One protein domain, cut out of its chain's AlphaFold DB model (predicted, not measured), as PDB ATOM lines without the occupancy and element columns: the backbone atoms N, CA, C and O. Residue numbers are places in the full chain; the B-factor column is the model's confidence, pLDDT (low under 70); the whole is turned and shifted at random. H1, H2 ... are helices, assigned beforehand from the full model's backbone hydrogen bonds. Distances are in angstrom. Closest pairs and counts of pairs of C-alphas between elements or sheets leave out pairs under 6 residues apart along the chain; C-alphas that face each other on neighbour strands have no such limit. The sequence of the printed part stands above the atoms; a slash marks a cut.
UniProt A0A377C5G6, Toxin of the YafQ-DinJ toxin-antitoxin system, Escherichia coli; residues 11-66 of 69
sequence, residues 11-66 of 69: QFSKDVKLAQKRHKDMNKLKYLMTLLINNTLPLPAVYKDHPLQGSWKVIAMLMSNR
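Overview. This is residues 11 to 66 of the 69 residues of the protein "Toxin of the YafQ-DinJ toxin-antitoxin system" of Escherichia coli (UniProt A0A377C5G6). H1 and H2 make an open V joined by a tight turn, and a long looping link leads from H2 to H3, which touches neither helix. The middle is open: no two of the three helices touch, and the C-alphas of residues 38 to 54, a long stretch with no named element, lie 10 to 17 A from the mean of all C-alphas. The 56 printed residues hold three named helices in the order H1, H2, H3 and no named strand, class all helix. The whole is loose, with a radius of gyration of the C-alphas of 13.2 A and spans of 31 by 25 by 20 A.

Along the chain. H1, residues 11 to 21, begins with C-alpha 11 at (82.269, 149.521, 84.879) and is 15.4 A long. H2, residues 26 to 37, measures 16.4 A. H3, residues 55 to 64, measures 14.7 A and ends with C-alpha 64 at (92.753, 139.470, 91.718).

Arrangement. H1 and H2 are close but not clearly touching, the closest C-alphas being those of Gln 20 and Met 26, 6.8 A apart. They run opposite ways at a shallow tilt of 29 degrees. H3 is apart from H1 and from H2. In H1, H2 and H3 every O i to N i+4 pair is within hydrogen-bond range.

Size, cuts and confidence. The farthest C-alphas, those of His 23 and Asn 65, are 33.6 A apart. The printed part has no cut. The link from H2 to H3, 17 residues, is long. Residues 53 to 59 stand free. Residues 58 to 66 have pLDDT under 70.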
ATOM      1  N   GLN A  11      83.506 149.383  84.107       90.44
ATOM      2  CA  GLN A  11      82.269 149.521  84.879       90.44
ATOM      3  C   GLN A  11      82.443 150.506  86.042       90.44
ATOM      4  O   GLN A  11      81.650 151.436  86.165       90.44
ATOM      5  N   PHE A  12      83.535 150.390  86.805       93.06
ATOM      6  CA  PHE A  12      83.848 151.314  87.899       93.06
ATOM      7  C   PHE A  12      83.890 152.771  87.418       93.06
ATOM      8  O   PHE A  12      83.262 153.647  88.010       93.06
ATOM      9  N   SER A  13      84.544 153.030  86.283       93.00
ATOM     10  CA  SER A  13      84.602 154.374  85.692       93.00
ATOM     11  C   SER A  13      83.216 154.951  85.363       93.00
ATOM     12  O   SER A  13      82.987 156.152  85.533       93.00
ATOM     13  N   LYS A  14      82.276 154.119  84.890       96.56
ATOM     14  CA  LYS A  14      80.890 154.541  84.620       96.56
ATOM     15  C   LYS A  14      80.148 154.862  85.918       96.56
ATOM     16  O   LYS A  14      79.468 155.888  85.989       96.56
ATOM     17  N   ASP A  15      80.330 154.039  86.944       95.25
ATOM     18  CA  ASP A  15      79.669 154.204  88.240       95.25
ATOM     19  C   ASP A  15      80.154 155.462  88.977       95.25
ATOM     20  O   ASP A  15      79.340 156.205  89.528       95.25
ATOM     21  N   VAL A  16      81.453 155.779  88.901       96.06
ATOM     22  CA  VAL A  16      82.026 157.026  89.440       96.06
ATOM     23  C   VAL A  16      81.394 158.256  88.784       96.06
ATOM     24  O   VAL A  16      80.955 159.173  89.482       96.06
ATOM     25  N   LYS A  17      81.282 158.266  87.448       96.31
ATOM     26  CA  LYS A  17      80.632 159.364  86.709       96.31
ATOM     27  C   LYS A  17      79.161 159.514  87.103       96.31
ATOM     28  O   LYS A  17      78.673 160.631  87.274       96.31
ATOM     29  N   LEU A  18      78.449 158.400  87.279       97.69
ATOM     30  CA  LEU A  18      77.052 158.407  87.707       97.69
ATOM     31  C   LEU A  18      76.889 158.930  89.144       97.69
ATOM     32  O   LEU A  18      75.969 159.705  89.407       97.69
ATOM     33  N   ALA A  19      77.776 158.548  90.064       96.50
ATOM     34  CA  ALA A  19      77.783 159.050  91.438       96.50
ATOM     35  C   ALA A  19      78.027 160.565  91.484       96.50
ATOM     36  O   ALA A  19      77.298 161.279  92.178       96.50
ATOM     37  N   GLN A  20      78.974 161.060  90.682       96.75
ATOM     38  CA  GLN A  20      79.231 162.490  90.530       96.75
ATOM     39  C   GLN A  20      78.003 163.227  89.977       96.75
ATOM     40  O   GLN A  20      77.603 164.249  90.532       96.75
ATOM     41  N   LYS A  21      77.345 162.682  88.942       97.44
ATOM     42  CA  LYS A  21      76.101 163.240  88.379       97.44
ATOM     43  C   LYS A  21      74.959 163.293  89.402       97.44
ATOM     44  O   LYS A  21      74.103 164.161  89.321       97.44
ATOM     45  N   ARG A  22      74.939 162.371  90.368       97.62
ATOM     46  CA  ARG A  22      73.963 162.324  91.471       97.62
ATOM     47  C   ARG A  22      74.372 163.175  92.682       97.62
ATOM     48  O   ARG A  22      73.771 163.016  93.742       97.62
ATOM     49  N   HIS A  23      75.394 164.022  92.548       95.94
ATOM     50  CA  HIS A  23      75.911 164.892  93.610       95.94
ATOM     51  C   HIS A  23      76.307 164.135  94.886       95.94
ATOM     52  O   HIS A  23      76.124 164.620  96.002       95.94
ATOM     53  N   LYS A  24      76.834 162.914  94.739       96.56
ATOM     54  CA  LYS A  24      77.415 162.187  95.870       96.56
ATOM     55  C   LYS A  24      78.722 162.846  96.300       96.56
ATOM     56  O   LYS A  24      79.434 163.446  95.497       96.56
ATOM     57  N   ASP A  25      79.039 162.698  97.579       96.12
ATOM     58  CA  ASP A  25      80.291 163.188  98.140       96.12
ATOM     59  C   ASP A  25      81.469 162.339  97.639       96.12
ATOM     60  O   ASP A  25      81.740 161.240  98.132       96.12
ATOM     61  N   MET A  26      82.166 162.865  96.636       96.69
ATOM     62  CA  MET A  26      83.298 162.193  96.005       96.69
ATOM     63  C   MET A  26      84.559 162.203  96.878       96.69
ATOM     64  O   MET A  26      85.467 161.411  96.624       96.69
ATOM     65  N   ASN A  27      84.635 163.049  97.911       96.25
ATOM     66  CA  ASN A  27      85.798 163.091  98.802       96.25
ATOM     67  C   ASN A  27      85.857 161.839  99.678       96.25
ATOM     68  O   ASN A  27      86.933 161.274  99.864       96.25
ATOM     69  N   LYS A  28      84.698 161.340 100.126       94.50
ATOM     70  CA  LYS A  28      84.602 160.066 100.858       94.50
ATOM     71  C   LYS A  28      85.123 158.892 100.036       94.50
ATOM     72  O   LYS A  28      85.847 158.051 100.563       94.50
ATOM     73  N   LEU A  29      84.783 158.858  98.746       94.69
ATOM     74  CA  LEU A  29      85.259 157.816  97.841       94.69
ATOM     75  C   LEU A  29      86.779 157.898  97.658       94.69
ATOM     76  O   LEU A  29      87.465 156.898  97.844       94.69
ATOM     77  N   LYS A  30      87.306 159.090  97.348       94.06
ATOM     78  CA  LYS A  30      88.750 159.302  97.162       94.06
ATOM     79  C   LYS A  30      89.549 158.898  98.395       94.06
ATOM     80  O   LYS A  30      90.548 158.204  98.260       94.06
ATOM     81  N   TYR A  31      89.082 159.280  99.583       94.50
ATOM     82  CA  TYR A  31      89.751 158.943 100.835       94.50
ATOM     83  C   TYR A  31      89.855 157.426 101.041       94.50
ATOM     84  O   TYR A  31      90.943 156.910 101.289       94.50
ATOM     85  N   LEU A  32      88.750 156.697 100.857       92.25
ATOM     86  CA  LEU A  32      88.758 155.239 100.966       92.25
ATOM     87  C   LEU A  32      89.676 154.590  99.917       92.25
ATOM     88  O   LEU A  32      90.423 153.670 100.240       92.25
ATOM     89  N   MET A  33      89.669 155.089  98.677       92.81
ATOM     90  CA  MET A  33      90.569 154.605  97.625       92.81
ATOM     91  C   MET A  33      92.041 154.799  97.996       92.81
ATOM     92  O   MET A  33      92.833 153.883  97.802       92.81
ATOM     93  N   THR A  34      92.411 155.949  98.565       92.19
ATOM     94  CA  THR A  34      93.781 156.205  99.031       92.19
ATOM     95  C   THR A  34      94.212 155.205 100.104       92.19
ATOM     96  O   THR A  34      95.324 154.691 100.027       92.19
ATOM     97  N   LEU A  35      93.337 154.876 101.063       91.88
ATOM     98  CA  LEU A  35      93.633 153.860 102.081       91.88
ATOM     99  C   LEU A  35      93.899 152.484 101.454       91.88
ATOM    100  O   LEU A  35      94.868 151.818 101.818       91.88
ATOM    101  N   LEU A  36      93.070 152.077 100.488       90.31
ATOM    102  CA  LEU A  36      93.208 150.794  99.791       90.31
ATOM    103  C   LEU A  36      94.494 150.726  98.953       90.31
ATOM    104  O   LEU A  36      95.237 149.749  99.040       90.31
ATOM    105  N   ILE A  37      94.777 151.780  98.184       90.19
ATOM    106  CA  ILE A  37      95.966 151.900  97.329       90.19
ATOM    107  C   ILE A  37      97.248 151.845  98.163       90.19
ATOM    108  O   ILE A  37      98.170 151.101  97.836       90.19
ATOM    109  N   ASN A  38      97.285 152.574  99.280       88.94
ATOM    110  CA  ASN A  38      98.445 152.618 100.168       88.94
ATOM    111  C   ASN A  38      98.567 151.378 101.066       88.94
ATOM    112  O   ASN A  38      99.429 151.346 101.942       88.94
ATOM    113  N   ASN A  39      97.697 150.373 100.897       84.00
ATOM    114  CA  ASN A  39      97.628 149.199 101.762       84.00
ATOM    115  C   ASN A  39      97.521 149.562 103.258       84.00
ATOM    116  O   ASN A  39      98.098 148.898 104.119       84.00
ATOM    117  N   THR A  40      96.802 150.641 103.578       84.06
ATOM    118  CA  THR A  40      96.581 151.096 104.955       84.06
ATOM    119  C   THR A  40      95.469 150.256 105.581       84.06
ATOM    120  O   THR A  40      94.313 150.671 105.656       84.06
ATOM    121  N   LEU A  41      95.829 149.030 105.962       82.69
ATOM    122  CA  LEU A  41      94.949 148.039 106.573       82.69
ATOM    123  C   LEU A  41      95.351 147.797 108.040       82.69
ATOM    124  O   LEU A  41      96.546 147.809 108.341       82.69
ATOM    125  N   PRO A  42      94.389 147.537 108.948       86.19
ATOM    126  CA  PRO A  42      92.952 147.386 108.697       86.19
ATOM    127  C   PRO A  42      92.237 148.723 108.445       86.19
ATOM    128  O   PRO A  42      92.637 149.766 108.961       86.19
ATOM    129  N   LEU A  43      91.154 148.689 107.659       90.31
ATOM    130  CA  LEU A  43      90.313 149.868 107.450       90.31
ATOM    131  C   LEU A  43      89.594 150.265 108.752       90.31
ATOM    132  O   LEU A  43      89.246 149.396 109.556       90.31
ATOM    133  N   PRO A  44      89.294 151.562 108.952       90.62
ATOM    134  CA  PRO A  44      88.474 152.006 110.073       90.62
ATOM    135  C   PRO A  44      87.124 151.271 110.140       90.62
ATOM    136  O   PRO A  44      86.443 151.111 109.125       90.62
ATOM    137  N   ALA A  45      86.687 150.894 111.347       90.38
ATOM    138  CA  ALA A  45      85.481 150.080 111.566       90.38
ATOM    139  C   ALA A  45      84.186 150.687 110.986       90.38
ATOM    140  O   ALA A  45      83.243 149.959 110.674       90.38
ATOM    141  N   VAL A  46      84.143 152.011 110.781       91.62
ATOM    142  CA  VAL A  46      83.024 152.715 110.127       91.62
ATOM    143  C   VAL A  46      82.735 152.192 108.715       91.62
ATOM    144  O   VAL A  46      81.585 152.214 108.284       91.62
ATOM    145  N   TYR A  47      83.754 151.683 108.015       90.12
ATOM    146  CA  TYR A  47      83.607 151.124 106.671       90.12
ATOM    147  C   TYR A  47      83.040 149.703 106.664       90.12
ATOM    148  O   TYR A  47      82.629 149.240 105.605       90.12
ATOM    149  N   LYS A  48      82.969 149.037 107.831       89.94
ATOM    150  CA  LYS A  48      82.429 147.678 108.001       89.94
ATOM    151  C   LYS A  48      82.965 146.705 106.948       89.94
ATOM    152  O   LYS A  48      82.183 146.015 106.302       89.94
ATOM    153  N   ASP A  49      84.279 146.697 106.740       89.06
ATOM    154  CA  ASP A  49      84.914 145.849 105.731       89.06
ATOM    155  C   ASP A  49      84.640 144.359 106.002       89.06
ATOM    156  O   ASP A  49      84.742 143.901 107.143       89.06
ATOM    157  N   HIS A  50      84.224 143.619 104.972       88.12
ATOM    158  CA  HIS A  50      83.893 142.194 105.065       88.12
ATOM    159  C   HIS A  50      83.993 141.507 103.692       88.12
ATOM    160  O   HIS A  50      83.766 142.140 102.658       88.12
ATOM    161  N   PRO A  51      84.303 140.196 103.649       87.00
ATOM    162  CA  PRO A  51      84.379 139.459 102.395       87.00
ATOM    163  C   PRO A  51      83.012 139.382 101.706       87.00
ATOM    164  O   PRO A  51      81.997 139.051 102.323       87.00
ATOM    165  N   LEU A  52      83.003 139.627 100.395       86.44
ATOM    166  CA  LEU A  52      81.811 139.466  99.565       86.44
ATOM    167  C   LEU A  52      81.444 137.982  99.405       86.44
ATOM    168  O   LEU A  52      82.310 137.105  99.357       86.44
ATOM    169  N   GLN A  53      80.146 137.700  99.283       86.62
ATOM    170  CA  GLN A  53      79.596 136.344  99.169       86.62
ATOM    171  C   GLN A  53      78.925 136.098  97.803       86.62
ATOM    172  O   GLN A  53      78.635 137.031  97.051       86.62
ATOM    173  N   GLY A  54      78.677 134.826  97.469       85.75
ATOM    174  CA  GLY A  54      77.987 134.418  96.237       85.75
ATOM    175  C   GLY A  54      78.743 134.792  94.956       85.75
ATOM    176  O   GLY A  54      79.974 134.747  94.915       85.75
ATOM    177  N   SER A  55      78.015 135.197  93.912       82.56
ATOM    178  CA  SER A  55      78.587 135.580  92.609       82.56
ATOM    179  C   SER A  55      79.587 136.743  92.695       82.56
ATOM    180  O   SER A  55      80.475 136.865  91.855       82.56
ATOM    181  N   TRP A  56      79.504 137.567  93.742       78.88
ATOM    182  CA  TRP A  56      80.437 138.669  93.984       78.88
ATOM    183  C   TRP A  56      81.808 138.199  94.472       78.88
ATOM    184  O   TRP A  56      82.808 138.855  94.189       78.88
ATOM    185  N   LYS A  57      81.878 137.035  95.135       74.88
ATOM    186  CA  LYS A  57      83.151 136.411  95.518       74.88
ATOM    187  C   LYS A  57      83.962 136.028  94.283       74.88
ATOM    188  O   LYS A  57      85.166 136.256  94.245       74.88
ATOM    189  N   VAL A  58      83.289 135.499  93.259       68.12
ATOM    190  CA  VAL A  58      83.920 135.158  91.976       68.12
ATOM    191  C   VAL A  58      84.445 136.419  91.297       68.12
ATOM    192  O   VAL A  58      85.574 136.424  90.828       68.12
ATOM    193  N   ILE A  59      83.675 137.510  91.305       69.88
ATOM    194  CA  ILE A  59      84.116 138.788  90.732       69.88
ATOM    195  C   ILE A  59      85.350 139.322  91.469       69.88
ATOM    196  O   ILE A  59      86.336 139.648  90.816       69.88
ATOM    197  N   ALA A  60      85.335 139.361  92.804       64.38
ATOM    198  CA  ALA A  60      86.493 139.795  93.588       64.38
ATOM    199  C   ALA A  60      87.740 138.946  93.278       64.38
ATOM    200  O   ALA A  60      88.819 139.490  93.069       64.38
ATOM    201  N   MET A  61      87.574 137.626  93.152       60.25
ATOM    202  CA  MET A  61      88.666 136.692  92.869       60.25
ATOM    203  C   MET A  61      89.191 136.787  91.425       60.25
ATOM    204  O   MET A  61      90.399 136.771  91.211       60.25
ATOM    205  N   LEU A  62      88.314 136.941  90.426       60.97
ATOM    206  CA  LEU A  62      88.710 137.126  89.023       60.97
ATOM    207  C   LEU A  62      89.465 138.441  88.802       60.97
ATOM    208  O   LEU A  62      90.355 138.500  87.958       60.97
ATOM    209  N   MET A  63      89.124 139.494  89.549       63.22
ATOM    210  CA  MET A  63      89.857 140.762  89.506       63.22
ATOM    211  C   MET A  63      91.253 140.631  90.134       63.22
ATOM    212  O   MET A  63      92.175 141.278  89.662       63.22
ATOM    213  N   SER A  64      91.432 139.765  91.138       58.62
ATOM    214  CA  SER A  64      92.753 139.470  91.718       58.62
ATOM    215  C   SER A  64      93.640 138.595  90.826       58.62
ATOM    216  O   SER A  64      94.855 138.682  90.924       58.62
ATOM    217  N   ASN A  65      93.051 137.768  89.958       56.41
ATOM    218  CA  ASN A  65      93.785 136.806  89.126       56.41
ATOM    219  C   ASN A  65      94.113 137.319  87.709       56.41
ATOM    220  O   ASN A  65      94.715 136.585  86.930       56.41
ATOM    221  N   ARG A  66      93.704 138.544  87.345       53.88
ATOM    222  CA  ARG A  66      94.015 139.159  86.038       53.88
ATOM    223  C   ARG A  66      95.373 139.863  85.974       53.88
ATOM    224  O   ARG A  66      95.775 140.275  84.891       53.88
TER     225      ARG A  66